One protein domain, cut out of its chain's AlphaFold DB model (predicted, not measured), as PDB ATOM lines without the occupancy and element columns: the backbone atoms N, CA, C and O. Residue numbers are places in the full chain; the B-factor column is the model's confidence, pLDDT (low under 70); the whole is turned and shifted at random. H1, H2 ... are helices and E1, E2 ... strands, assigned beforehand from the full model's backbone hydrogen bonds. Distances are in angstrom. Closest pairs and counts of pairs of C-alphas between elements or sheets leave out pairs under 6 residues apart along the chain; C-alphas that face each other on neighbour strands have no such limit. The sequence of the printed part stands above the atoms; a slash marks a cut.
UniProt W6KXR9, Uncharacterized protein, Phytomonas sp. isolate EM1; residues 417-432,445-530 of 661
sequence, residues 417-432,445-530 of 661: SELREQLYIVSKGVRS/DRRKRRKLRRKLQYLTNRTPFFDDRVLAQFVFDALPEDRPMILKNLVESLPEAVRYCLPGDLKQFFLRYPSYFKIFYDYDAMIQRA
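Overview. This is residues 417 to 432 and 445 to 530 of the 661 residues of an uncharacterized protein of Phytomonas sp. isolate EM1 (UniProt W6KXR9). Two antiparallel helices side by side, H1 and H2, make one end of the domain, and a head of short helices, H3 to H6, with a two-strand hairpin, E1 and E2, makes the other. H5 joins the two parts, its last residue close to H2. The printed part has 102 residues, with six named helices followed by two named antiparallel strands; it is mostly helix. It is compact, with a radius of gyration of the C-alphas of 14.5 A and spans of 45 by 31 by 21 A.

Arrangement. H1, residues 417 to 428, and H2, residues 446 to 460, touch at a shallow tilt of 28 degrees, opposite ways; their closest C-alphas, Leu 419 and Leu 456, are 6.1 A apart. H3, residues 468 to 477, is apart from both. H4 is residues 487 to 493. H5, residues 496 to 501, touches H2 about perpendicular, at 79 degrees, with closest C-alphas Arg 454 and Cys 501 at 5.1 A. H3 and H4 are each close but not clearly touching H5, with closest C-alphas at 7.5 A and 6.5 A. H6, residues 506 to 512, and E1, residues 517 to 521, have closest C-alphas Phe 510 and Phe 517 at 6.2 A. E1 and E2, residues 525 to 529, form an antiparallel hairpin; N 518 and O 528 are 2.9 A apart, within hydrogen-bond range. In H1 to H6 every O i to N i+4 pair is within that range.

Along the chain. H1 begins at C-alpha 417 (221.745, 253.085, 127.392) and measures 16.4 A, H2 20.8 A and H3 14.3 A. E2 ends at C-alpha 529 (220.424, 264.919, 164.045).

Size, cuts and confidence. Residues 433 to 444 are not printed; the gap between C-alphas 432 and 445 is 15.2 A. Of the links printed whole, none is long. Confidence is under 70 at residues 429 to 432 and 522 to 523.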
ATOM      1  N   SER A 417     222.299 252.254 128.466       91.62
ATOM      2  CA  SER A 417     221.745 253.085 127.392       91.62
ATOM      3  C   SER A 417     220.284 253.466 127.639       91.62
ATOM      4  O   SER A 417     219.962 254.654 127.631       91.62
ATOM      5  N   GLU A 418     219.415 252.495 127.938       92.56
ATOM      6  CA  GLU A 418     218.000 252.751 128.248       92.56
ATOM      7  C   GLU A 418     217.846 253.639 129.485       92.56
ATOM      8  O   GLU A 418     217.036 254.564 129.490       92.56
ATOM      9  N   LEU A 419     218.633 253.404 130.540       92.88
ATOM     10  CA  LEU A 419     218.576 254.224 131.752       92.88
ATOM     11  C   LEU A 419     219.058 255.658 131.503       92.88
ATOM     12  O   LEU A 419     218.459 256.595 132.041       92.88
ATOM     13  N   ARG A 420     220.090 255.854 130.672       93.19
ATOM     14  CA  ARG A 420     220.536 257.182 130.219       93.19
ATOM     15  C   ARG A 420     219.450 257.882 129.394       93.19
ATOM     16  O   ARG A 420     219.167 259.053 129.654       93.19
ATOM     17  N   GLU A 421     218.795 257.183 128.466       91.12
ATOM     18  CA  GLU A 421     217.713 257.733 127.637       91.12
ATOM     19  C   GLU A 421     216.473 258.090 128.472       91.12
ATOM     20  O   GLU A 421     216.009 259.233 128.451       91.12
ATOM     21  N   GLN A 422     215.976 257.162 129.297       89.88
ATOM     22  CA  GLN A 422     214.860 257.411 130.214       89.88
ATOM     23  C   GLN A 422     215.164 258.578 131.163       89.88
ATOM     24  O   GLN A 422     214.282 259.395 131.456       89.88
ATOM     25  N   LEU A 423     216.409 258.694 131.641       90.75
ATOM     26  CA  LEU A 423     216.837 259.809 132.478       90.75
ATOM     27  C   LEU A 423     216.880 261.134 131.702       90.75
ATOM     28  O   LEU A 423     216.514 262.161 132.277       90.75
ATOM     29  N   TYR A 424     217.282 261.129 130.428       89.00
ATOM     30  CA  TYR A 424     217.238 262.301 129.549       89.00
ATOM     31  C   TYR A 424     215.795 262.772 129.324       89.00
ATOM     32  O   TYR A 424     215.484 263.926 129.626       89.00
ATOM     33  N   ILE A 425     214.898 261.864 128.920       86.25
ATOM     34  CA  ILE A 425     213.456 262.102 128.727       86.25
ATOM     35  C   ILE A 425     212.842 262.735 129.989       86.25
ATOM     36  O   ILE A 425     212.297 263.842 129.943       86.25
ATOM     37  N   VAL A 426     213.019 262.095 131.153       86.69
ATOM     38  CA  VAL A 426     212.490 262.583 132.443       86.69
ATOM     39  C   VAL A 426     213.146 263.897 132.891       86.69
ATOM     40  O   VAL A 426     212.500 264.699 133.562       86.69
ATOM     41  N   SER A 427     214.409 264.155 132.537       85.50
ATOM     42  CA  SER A 427     215.098 265.404 132.907       85.50
ATOM     43  C   SER A 427     214.743 266.586 132.003       85.50
ATOM     44  O   SER A 427     214.776 267.719 132.478       85.50
ATOM     45  N   LYS A 428     214.401 266.335 130.733       80.94
ATOM     46  CA  LYS A 428     213.936 267.344 129.768       80.94
ATOM     47  C   LYS A 428     212.434 267.636 129.873       80.94
ATOM     48  O   LYS A 428     212.010 268.682 129.400       80.94
ATOM     49  N   GLY A 429     211.639 266.736 130.462       66.94
ATOM     50  CA  GLY A 429     210.172 266.863 130.526       66.94
ATOM     51  C   GLY A 429     209.464 266.600 129.187       66.94
ATOM     52  O   GLY A 429     208.273 266.870 129.053       66.94
ATOM     53  N   VAL A 430     210.197 266.077 128.203       61.34
ATOM     54  CA  VAL A 430     209.736 265.802 126.837       61.34
ATOM     55  C   VAL A 430     208.995 264.462 126.805       61.34
ATOM     56  O   VAL A 430     209.436 263.498 127.431       61.34
ATOM     57  N   ARG A 431     207.876 264.375 126.074       57.91
ATOM     58  CA  ARG A 431     207.235 263.083 125.771       57.91
ATOM     59  C   ARG A 431     208.050 262.337 124.714       57.91
ATOM     60  O   ARG A 431     208.512 262.948 123.755       57.91
ATOM     61  N   SER A 432     208.158 261.014 124.842       52.44
ATOM     62  CA  SER A 432     208.603 260.148 123.742       52.44
ATOM     63  C   SER A 432     207.747 260.403 122.489       52.44
ATOM     64  O   SER A 432     206.551 260.677 122.607       52.44
ATOM     65  N   ASP A 445     209.055 264.829 137.345       82.00
ATOM     66  CA  ASP A 445     208.967 263.866 138.444       82.00
ATOM     67  C   ASP A 445     210.353 263.629 139.069       82.00
ATOM     68  O   ASP A 445     211.169 262.815 138.624       82.00
ATOM     69  N   ARG A 446     210.602 264.342 140.171       83.94
ATOM     70  CA  ARG A 446     211.822 264.238 140.979       83.94
ATOM     71  C   ARG A 446     212.001 262.844 141.606       83.94
ATOM     72  O   ARG A 446     213.142 262.461 141.862       83.94
ATOM     73  N   ARG A 447     210.922 262.084 141.847       86.25
ATOM     74  CA  ARG A 447     210.936 260.726 142.427       86.25
ATOM     75  C   ARG A 447     211.386 259.709 141.377       86.25
ATOM     76  O   ARG A 447     212.342 258.976 141.641       86.25
ATOM     77  N   LYS A 448     210.791 259.714 140.173       88.25
ATOM     78  CA  LYS A 448     211.249 258.892 139.031       88.25
ATOM     79  C   LYS A 448     212.674 259.257 138.615       88.25
ATOM     80  O   LYS A 448     213.503 258.361 138.477       88.25
ATOM     81  N   ARG A 449     213.013 260.552 138.537       89.00
ATOM     82  CA  ARG A 449     214.380 261.006 138.211       89.00
ATOM     83  C   ARG A 449     215.430 260.502 139.211       89.00
ATOM     84  O   ARG A 449     216.508 260.099 138.786       89.00
ATOM     85  N   ARG A 450     215.128 260.486 140.520       89.81
ATOM     86  CA  ARG A 450     216.013 259.878 141.537       89.81
ATOM     87  C   ARG A 450     216.116 258.358 141.387       89.81
ATOM     88  O   ARG A 450     217.229 257.853 141.394       89.81
ATOM     89  N   LYS A 451     215.000 257.638 141.189       90.69
ATOM     90  CA  LYS A 451     215.023 256.177 140.958       90.69
ATOM     91  C   LYS A 451     215.921 255.794 139.772       90.69
ATOM     92  O   LYS A 451     216.756 254.908 139.919       90.69
ATOM     93  N   LEU A 452     215.790 256.488 138.638       91.69
ATOM     94  CA  LEU A 452     216.608 256.242 137.443       91.69
ATOM     95  C   LEU A 452     218.096 256.542 137.686       91.69
ATOM     96  O   LEU A 452     218.939 255.746 137.288       91.69
ATOM     97  N   ARG A 453     218.429 257.626 138.406       92.00
ATOM     98  CA  ARG A 453     219.821 257.909 138.805       92.00
ATOM     99  C   ARG A 453     220.394 256.843 139.744       92.00
ATOM    100  O   ARG A 453     221.511 256.409 139.498       92.00
ATOM    101  N   ARG A 454     219.635 256.366 140.743       93.75
ATOM    102  CA  ARG A 454     220.083 255.289 141.650       93.75
ATOM    103  C   ARG A 454     220.295 253.964 140.900       93.75
ATOM    104  O   ARG A 454     221.278 253.288 141.180       93.75
ATOM    105  N   LYS A 455     219.454 253.623 139.907       93.81
ATOM    106  CA  LYS A 455     219.697 252.476 139.002       93.81
ATOM    107  C   LYS A 455     220.960 252.660 138.151       93.81
ATOM    108  O   LYS A 455     221.815 251.783 138.153       93.81
ATOM    109  N   LEU A 456     221.097 253.797 137.466       93.94
ATOM    110  CA  LEU A 456     222.240 254.078 136.588       93.94
ATOM    111  C   LEU A 456     223.569 254.050 137.360       93.94
ATOM    112  O   LEU A 456     224.506 253.377 136.945       93.94
ATOM    113  N   GLN A 457     223.618 254.700 138.526       94.19
ATOM    114  CA  GLN A 457     224.774 254.689 139.426       94.19
ATOM    115  C   GLN A 457     225.133 253.262 139.891       94.19
ATOM    116  O   GLN A 457     226.308 252.953 140.055       94.19
ATOM    117  N   TYR A 458     224.148 252.372 140.067       93.56
ATOM    118  CA  TYR A 458     224.376 250.975 140.467       93.56
ATOM    119  C   TYR A 458     224.923 250.089 139.331       93.56
ATOM    120  O   TYR A 458     225.515 249.038 139.591       93.56
ATOM    121  N   LEU A 459     224.764 250.505 138.071       91.81
ATOM    122  CA  LEU A 459     225.485 249.898 136.951       91.81
ATOM    123  C   LEU A 459     226.909 250.457 136.838       91.81
ATOM    124  O   LEU A 459     227.851 249.679 136.737       91.81
ATOM    125  N   THR A 460     227.074 251.783 136.877       91.75
ATOM    126  CA  THR A 460     228.348 252.439 136.527       91.75
ATOM    127  C   THR A 460     229.372 252.492 137.657       91.75
ATOM    128  O   THR A 460     230.572 252.394 137.400       91.75
ATOM    129  N   ASN A 461     228.941 252.672 138.909       92.12
ATOM    130  CA  ASN A 461     229.837 252.735 140.058       92.12
ATOM    131  C   ASN A 461     229.126 252.339 141.365       92.12
ATOM    132  O   ASN A 461     228.531 253.177 142.052       92.12
ATOM    133  N   ARG A 462     229.215 251.050 141.718       92.38
ATOM    134  CA  ARG A 462     228.600 250.447 142.912       92.38
ATOM    135  C   ARG A 462     229.284 250.901 144.204       92.38
ATOM    136  O   ARG A 462     230.039 250.146 144.793       92.38
ATOM    137  N   THR A 463     229.037 252.124 144.660       94.75
ATOM    138  CA  THR A 463     229.610 252.638 145.918       94.75
ATOM    139  C   THR A 463     228.911 252.065 147.165       94.75
ATOM    140  O   THR A 463     227.707 251.814 147.109       94.75
ATOM    141  N   PRO A 464     229.578 251.967 148.330       95.62
ATOM    142  CA  PRO A 464     228.981 251.502 149.594       95.62
ATOM    143  C   PRO A 464     227.691 252.219 150.030       95.62
ATOM    144  O   PRO A 464     226.850 251.622 150.695       95.62
ATOM    145  N   PHE A 465     227.473 253.461 149.579       96.44
ATOM    146  CA  PHE A 465     226.249 254.249 149.796       96.44
ATOM    147  C   PHE A 465     224.954 253.639 149.217       96.44
ATOM    148  O   PHE A 465     223.881 254.221 149.384       96.44
ATOM    149  N   PHE A 466     225.019 252.487 148.538       95.38
ATOM    150  CA  PHE A 466     223.830 251.691 148.217       95.38
ATOM    151  C   PHE A 466     223.237 250.963 149.427       95.38
ATOM    152  O   PHE A 466     222.029 250.713 149.421       95.38
ATOM    153  N   ASP A 467     224.032 250.684 150.466       95.19
ATOM    154  CA  ASP A 467     223.499 250.291 151.768       95.19
ATOM    155  C   ASP A 467     222.869 251.524 152.432       95.19
ATOM    156  O   ASP A 467     223.545 252.510 152.739       95.19
ATOM    157  N   ASP A 468     221.555 251.468 152.664       94.50
ATOM    158  CA  ASP A 468     220.808 252.581 153.257       94.50
ATOM    159  C   ASP A 468     221.343 252.964 154.664       94.50
ATOM    160  O   ASP A 468     221.121 254.090 155.104       94.50
ATOM    161  N   ARG A 469     222.076 252.077 155.364       94.94
ATOM    162  CA  ARG A 469     222.698 252.330 156.682       94.94
ATOM    163  C   ARG A 469     223.999 253.125 156.565       94.94
ATOM    164  O   ARG A 469     224.186 254.086 157.306       94.94
ATOM    165  N   VAL A 470     224.856 252.780 155.599       96.25
ATOM    166  CA  VAL A 470     226.083 253.541 155.277       96.25
ATOM    167  C   VAL A 470     225.709 254.943 154.797       96.25
ATOM    168  O   VAL A 470     226.274 255.940 155.248       96.25
ATOM    169  N   LEU A 471     224.676 255.032 153.955       96.31
ATOM    170  CA  LEU A 471     224.085 256.299 153.532       96.31
ATOM    171  C   LEU A 471     223.499 257.096 154.714       96.31
ATOM    172  O   LEU A 471     223.689 258.310 154.773       96.31
ATOM    173  N   ALA A 472     222.823 256.445 155.667       96.56
ATOM    174  CA  ALA A 472     222.305 257.109 156.864       96.56
ATOM    175  C   ALA A 472     223.430 257.657 157.761       96.56
ATOM    176  O   ALA A 472     223.373 258.825 158.137       96.56
ATOM    177  N   GLN A 473     224.478 256.876 158.044       96.19
ATOM    178  CA  GLN A 473     225.620 257.342 158.843       96.19
ATOM    179  C   GLN A 473     226.344 258.519 158.170       96.19
ATOM    180  O   GLN A 473     226.634 259.516 158.829       96.19
ATOM    181  N   PHE A 474     226.579 258.450 156.853       96.25
ATOM    182  CA  PHE A 474     227.196 259.551 156.108       96.25
ATOM    183  C   PHE A 474     226.361 260.836 156.185       96.25
ATOM    184  O   PHE A 474     226.894 261.913 156.444       96.25
ATOM    185  N   VAL A 475     225.042 260.738 155.986       96.19
ATOM    186  CA  VAL A 475     224.150 261.906 156.032       96.19
ATOM    187  C   VAL A 475     223.965 262.433 157.463       96.19
ATOM    188  O   VAL A 475     223.741 263.627 157.637       96.19
ATOM    189  N   PHE A 476     224.096 261.590 158.491       95.62
ATOM    190  CA  PHE A 476     224.134 262.025 159.890       95.62
ATOM    191  C   PHE A 476     225.393 262.845 160.198       95.62
ATOM    192  O   PHE A 476     225.279 263.957 160.717       95.62
ATOM    193  N   ASP A 477     226.570 262.328 159.833       93.38
ATOM    194  CA  ASP A 477     227.845 263.027 160.027       93.38
ATOM    195  C   ASP A 477     227.853 264.371 159.264       93.38
ATOM    196  O   ASP A 477     228.281 265.387 159.806       93.38
ATOM    197  N   ALA A 478     227.296 264.401 158.046       93.75
ATOM    198  CA  ALA A 478     227.200 265.595 157.198       93.75
ATOM    199  C   ALA A 478     226.114 266.620 157.606       93.75
ATOM    200  O   ALA A 478     226.037 267.694 157.003       93.75
ATOM    201  N   LEU A 479     225.254 266.321 158.588       94.38
ATOM    202  CA  LEU A 479     224.313 267.303 159.145       94.38
ATOM    203  C   LEU A 479     225.011 268.234 160.152       94.38
ATOM    204  O   LEU A 479     225.925 267.784 160.844       94.38
ATOM    205  N   PRO A 480     224.547 269.493 160.309       91.50
ATOM    206  CA  PRO A 480     225.043 270.388 161.351       91.50
ATOM    207  C   PRO A 480     224.865 269.810 162.759       91.50
ATOM    208  O   PRO A 480     223.917 269.071 163.037       91.50
ATOM    209  N   GLU A 481     225.773 270.189 163.655       91.12
ATOM    210  CA  GLU A 481     225.809 269.700 165.038       91.12
ATOM    211  C   GLU A 481     224.902 270.504 165.980       91.12
ATOM    212  O   GLU A 481     224.643 270.075 167.096       91.12
ATOM    213  N   ASP A 482     224.431 271.670 165.538       86.75
ATOM    214  CA  ASP A 482     223.770 272.698 166.345       86.75
ATOM    215  C   ASP A 482     222.306 272.939 165.943       86.75
ATOM    216  O   ASP A 482     221.459 273.231 166.789       86.75
ATOM    217  N   ARG A 483     221.997 272.832 164.643       83.62
ATOM    218  CA  ARG A 483     220.760 273.365 164.053       83.62
ATOM    219  C   ARG A 483     220.155 272.471 162.965       83.62
ATOM    220  O   ARG A 483     220.875 271.747 162.276       83.62
ATOM    221  N   PRO A 484     218.834 272.553 162.738       88.69
ATOM    222  CA  PRO A 484     218.185 271.859 161.636       88.69
ATOM    223  C   PRO A 484     218.556 272.444 160.268       88.69
ATOM    224  O   PRO A 484     218.798 273.641 160.115       88.69
ATOM    225  N   MET A 485     218.517 271.593 159.242       90.00
ATOM    226  CA  MET A 485     218.762 271.948 157.847       90.00
ATOM    227  C   MET A 485     217.510 271.692 156.993       90.00
ATOM    228  O   MET A 485     216.773 270.728 157.200       90.00
ATOM    229  N   ILE A 486     217.268 272.544 155.992       89.75
ATOM    230  CA  ILE A 486     216.235 272.307 154.975       89.75
ATOM    231  C   ILE A 486     216.667 271.118 154.107       89.75
ATOM    232  O   ILE A 486     217.767 271.122 153.553       89.75
ATOM    233  N   LEU A 487     215.797 270.119 153.928       90.69
ATOM    234  CA  LEU A 487     216.116 268.878 153.210       90.69
ATOM    235  C   LEU A 487     216.588 269.117 151.763       90.69
ATOM    236  O   LEU A 487     217.421 268.368 151.257       90.69
ATOM    237  N   LYS A 488     216.088 270.161 151.091       88.94
ATOM    238  CA  LYS A 488     216.596 270.573 149.772       88.94
ATOM    239  C   LYS A 488     218.091 270.904 149.833       88.94
ATOM    240  O   LYS A 488     218.854 270.369 149.037       88.94
ATOM    241  N   ASN A 489     218.486 271.745 150.788       91.31
ATOM    242  CA  ASN A 489     219.855 272.230 150.934       91.31
ATOM    243  C   ASN A 489     220.804 271.075 151.277       91.31
ATOM    244  O   ASN A 489     221.869 270.988 150.683       91.31
ATOM    245  N   LEU A 490     220.372 270.139 152.134       93.31
ATOM    246  CA  LEU A 490     221.113 268.905 152.429       93.31
ATOM    247  C   LEU A 490     221.383 268.081 151.159       93.31
ATOM    248  O   LEU A 490     222.501 267.653 150.905       93.31
ATOM    249  N   VAL A 491     220.367 267.875 150.318       92.19
ATOM    250  CA  VAL A 491     220.515 267.127 149.053       92.19
ATOM    251  C   VAL A 491     221.401 267.866 148.040       92.19
ATOM    252  O   VAL A 491     221.960 267.233 147.144       92.19
ATOM    253  N   GLU A 492     221.540 269.183 148.171       91.12
ATOM    254  CA  GLU A 492     222.405 270.016 147.330       91.12
ATOM    255  C   GLU A 492     223.845 270.123 147.876       91.12
ATOM    256  O   GLU A 492     224.755 270.305 147.069       91.12
ATOM    257  N   SER A 493     224.076 269.924 149.183       93.44
ATOM    258  CA  SER A 493     225.412 269.899 149.807       93.44
ATOM    259  C   SER A 493     226.089 268.520 149.829       93.44
ATOM    260  O   SER A 493     227.291 268.441 150.063       93.44
ATOM    261  N   LEU A 494     225.352 267.427 149.600       94.62
ATOM    262  CA  LEU A 494     225.928 266.077 149.523       94.62
ATOM    263  C   LEU A 494     226.768 265.878 148.238       94.62
ATOM    264  O   LEU A 494     226.313 266.274 147.156       94.62
ATOM    265  N   PRO A 495     227.933 265.191 148.309       94.25
ATOM    266  CA  PRO A 495     228.752 264.869 147.138       94.25
ATOM    267  C   PRO A 495     227.977 264.120 146.051       94.25
ATOM    268  O   PRO A 495     227.078 263.328 146.342       94.25
ATOM    269  N   GLU A 496     228.345 264.325 144.784       90.38
ATOM    270  CA  GLU A 496     227.549 263.873 143.636       90.38
ATOM    271  C   GLU A 496     227.277 262.355 143.623       90.38
ATOM    272  O   GLU A 496     226.132 261.947 143.414       90.38
ATOM    273  N   ALA A 497     228.282 261.530 143.938       87.75
ATOM    274  CA  ALA A 497     228.132 260.074 144.034       87.75
ATOM    275  C   ALA A 497     227.118 259.655 145.121       87.75
ATOM    276  O   ALA A 497     226.213 258.856 144.862       87.75
ATOM    277  N   VAL A 498     227.201 260.256 146.315       94.25
ATOM    278  CA  VAL A 498     226.261 260.019 147.429       94.25
ATOM    279  C   VAL A 498     224.852 260.473 147.039       94.25
ATOM    280  O   VAL A 498     223.872 259.749 147.221       94.25
ATOM    281  N   ARG A 499     224.749 261.651 146.414       93.38
ATOM    282  CA  ARG A 499     223.500 262.259 145.939       93.38
ATOM    283  C   ARG A 499     222.778 261.405 144.887       93.38
ATOM    284  O   ARG A 499     221.558 261.521 144.758       93.38
ATOM    285  N   TYR A 500     223.490 260.551 144.148       93.12
ATOM    286  CA  TYR A 500     222.896 259.598 143.197       93.12
ATOM    287  C   TYR A 500     222.563 258.236 143.812       93.12
ATOM    288  O   TYR A 500     221.672 257.559 143.303       93.12
ATOM    289  N   CYS A 501     223.150 257.889 144.959       94.38
ATOM    290  CA  CYS A 501     222.729 256.741 145.764       94.38
ATOM    291  C   CYS A 501     221.465 257.019 146.606       94.38
ATOM    292  O   CYS A 501     220.809 256.087 147.077       94.38
ATOM    293  N   LEU A 502     221.065 258.288 146.766       93.94
ATOM    294  CA  LEU A 502     219.850 258.672 147.494       93.94
ATOM    295  C   LEU A 502     218.578 257.975 146.954       93.94
ATOM    296  O   LEU A 502     218.329 257.972 145.743       93.94
ATOM    297  N   PRO A 503     217.712 257.434 147.831       91.88
ATOM    298  CA  PRO A 503     216.485 256.768 147.410       91.88
ATOM    299  C   PRO A 503     215.467 257.736 146.790       91.88
ATOM    300  O   PRO A 503     215.452 258.947 147.032       91.88
ATOM    301  N   GLY A 504     214.547 257.181 145.995       86.44
ATOM    302  CA  GLY A 504     213.485 257.958 145.346       86.44
ATOM    303  C   GLY A 504     212.616 258.734 146.343       86.44
ATOM    304  O   GLY A 504     212.265 259.888 146.079       86.44
ATOM    305  N   ASP A 505     212.322 258.132 147.497       89.31
ATOM    306  CA  ASP A 505     211.534 258.712 148.585       89.31
ATOM    307  C   ASP A 505     212.412 259.044 149.799       89.31
ATOM    308  O   ASP A 505     212.715 258.194 150.634       89.31
ATOM    309  N   LEU A 506     212.836 260.305 149.876       91.00
ATOM    310  CA  LEU A 506     213.710 260.786 150.945       91.00
ATOM    311  C   LEU A 506     213.002 260.807 152.306       91.00
ATOM    312  O   LEU A 506     213.623 260.496 153.314       91.00
ATOM    313  N   LYS A 507     211.701 261.135 152.346       89.19
ATOM    314  CA  LYS A 507     210.944 261.196 153.605       89.19
ATOM    315  C   LYS A 507     210.902 259.818 154.258       89.19
ATOM    316  O   LYS A 507     211.246 259.695 155.429       89.19
ATOM    317  N   GLN A 508     210.515 258.794 153.497       90.38
ATOM    318  CA  GLN A 508     210.428 257.428 154.017       90.38
ATOM    319  C   GLN A 508     211.799 256.856 154.405       90.38
ATOM    320  O   GLN A 508     211.893 256.109 155.375       90.38
ATOM    321  N   PHE A 509     212.868 257.244 153.702       93.88
ATOM    322  CA  PHE A 509     214.235 256.899 154.090       93.88
ATOM    323  C   PHE A 509     214.599 257.469 155.465       93.88
ATOM    324  O   PHE A 509     214.918 256.705 156.368       93.88
ATOM    325  N   PHE A 510     214.484 258.783 155.674       94.56
ATOM    326  CA  PHE A 510     214.865 259.390 156.953       94.56
ATOM    327  C   PHE A 510     213.971 258.934 158.123       94.56
ATOM    328  O   PHE A 510     214.476 258.733 159.224       94.56
ATOM    329  N   LEU A 511     212.675 258.669 157.889       91.44
ATOM    330  CA  LEU A 511     211.770 258.107 158.907       91.44
ATOM    331  C   LEU A 511     212.121 256.667 159.324       91.44
ATOM    332  O   LEU A 511     211.750 256.253 160.420       91.44
ATOM    333  N   ARG A 512     212.849 255.906 158.492       93.88
ATOM    334  CA  ARG A 512     213.348 254.561 158.836       93.88
ATOM    335  C   ARG A 512     214.475 254.600 159.878       93.88
ATOM    336  O   ARG A 512     214.718 253.593 160.538       93.88
ATOM    337  N   TYR A 513     215.138 255.746 160.046       94.56
ATOM    338  CA  TYR A 513     216.335 255.913 160.872       94.56
ATOM    339  C   TYR A 513     216.134 256.952 162.002       94.56
ATOM    340  O   TYR A 513     216.887 257.925 162.084       94.56
ATOM    341  N   PRO A 514     215.148 256.770 162.909       92.31
ATOM    342  CA  PRO A 514     214.816 257.745 163.958       92.31
ATOM    343  C   PRO A 514     215.898 257.895 165.041       92.31
ATOM    344  O   PRO A 514     215.887 258.869 165.787       92.31
ATOM    345  N   SER A 515     216.842 256.951 165.128       92.25
ATOM    346  CA  SER A 515     218.053 257.055 165.955       92.25
ATOM    347  C   SER A 515     219.068 258.065 165.411       92.25
ATOM    348  O   SER A 515     219.887 258.570 166.171       92.25
ATOM    349  N   TYR A 516     219.007 258.364 164.110       93.81
ATOM    350  CA  TYR A 516     219.892 259.306 163.428       93.81
ATOM    351  C   TYR A 516     219.181 260.626 163.119       93.81
ATOM    352  O   TYR A 516     219.776 261.687 163.293       93.81
ATOM    353  N   PHE A 517     217.906 260.598 162.716       95.38
ATOM    354  CA  PHE A 517     217.212 261.779 162.196       95.38
ATOM    355  C   PHE A 517     215.892 262.099 162.898       95.38
ATOM    356  O   PHE A 517     215.049 261.232 163.121       95.38
ATOM    357  N   LYS A 518     215.660 263.394 163.124       91.88
ATOM    358  CA  LYS A 518     214.331 263.974 163.356       91.88
ATOM    359  C   LYS A 518     213.926 264.757 162.106       91.88
ATOM    360  O   LYS A 518     214.691 265.603 161.644       91.88
ATOM    361  N   ILE A 519     212.736 264.481 161.568       90.06
ATOM    362  CA  ILE A 519     212.118 265.253 160.476       90.06
ATOM    363  C   ILE A 519     210.944 266.038 161.042       90.06
ATOM    364  O   ILE A 519     210.118 265.477 161.763       90.06
ATOM    365  N   PHE A 520     210.818 267.300 160.653       85.19
ATOM    366  CA  PHE A 520     209.649 268.121 160.943       85.19
ATOM    367  C   PHE A 520     209.327 269.040 159.757       85.19
ATOM    368  O   PHE A 520     210.013 269.029 158.730       85.19
ATOM    369  N   TYR A 521     208.226 269.777 159.869       75.19
ATOM    370  CA  TYR A 521     207.665 270.589 158.793       75.19
ATOM    371  C   TYR A 521     207.349 271.979 159.324       75.19
ATOM    372  O   TYR A 521     206.562 272.097 160.260       75.19
ATOM    373  N   ASP A 522     207.939 272.997 158.702       64.44
ATOM    374  CA  ASP A 522     207.512 274.388 158.867       64.44
ATOM    375  C   ASP A 522     206.991 274.916 157.522       64.44
ATOM    376  O   ASP A 522     205.784 274.979 157.309       64.44
ATOM    377  N   TYR A 523     207.890 275.127 156.555       59.09
ATOM    378  CA  TYR A 523     207.539 275.419 155.154       59.09
ATOM    379  C   TYR A 523     207.940 274.263 154.233       59.09
ATOM    380  O   TYR A 523     207.111 273.651 153.563       59.09
ATOM    381  N   ASP A 524     209.233 273.940 154.246       70.44
ATOM    382  CA  ASP A 524     209.812 272.754 153.627       70.44
ATOM    383  C   ASP A 524     209.962 271.627 154.663       70.44
ATOM    384  O   ASP A 524     209.832 271.828 155.875       70.44
ATOM    385  N   ALA A 525     210.288 270.424 154.186       83.69
ATOM    386  CA  ALA A 525     210.785 269.364 155.057       83.69
ATOM    387  C   ALA A 525     212.132 269.787 155.667       83.69
ATOM    388  O   ALA A 525     213.107 269.993 154.937       83.69
ATOM    389  N   MET A 526     212.196 269.886 156.992       88.69
ATOM    390  CA  MET A 526     213.428 270.138 157.739       88.69
ATOM    391  C   MET A 526     213.896 268.855 158.422       88.69
ATOM    392  O   MET A 526     213.090 268.004 158.802       88.69
ATOM    393  N   ILE A 527     215.211 268.705 158.540       93.12
ATOM    394  CA  ILE A 527     215.874 267.519 159.072       93.12
ATOM    395  C   ILE A 527     217.028 267.927 159.989       93.12
ATOM    396  O   ILE A 527     217.748 268.885 159.715       93.12
ATOM    397  N   GLN A 528     217.201 267.191 161.082       93.44
ATOM    398  CA  GLN A 528     218.297 267.373 162.031       93.44
ATOM    399  C   GLN A 528     218.755 266.038 162.614       93.44
ATOM    400  O   GLN A 528     218.023 265.043 162.555       93.44
ATOM    401  N   ARG A 529     219.927 266.046 163.253       94.81
ATOM    402  CA  ARG A 529     220.424 264.919 164.045       94.81
ATOM    403  C   ARG A 529     219.485 264.620 165.228       94.81
ATOM    404  O   ARG A 529     218.975 265.527 165.887       94.81
ATOM    405  N   ALA A 530     219.225 263.341 165.497       91.25
ATOM    406  CA  ALA A 530     218.235 262.910 166.487       91.25
ATOM    407  C   ALA A 530     218.660 263.127 167.949       91.25
ATOM    408  O   ALA A 530     217.790 263.234 168.814       91.25
TER     409      ALA A 530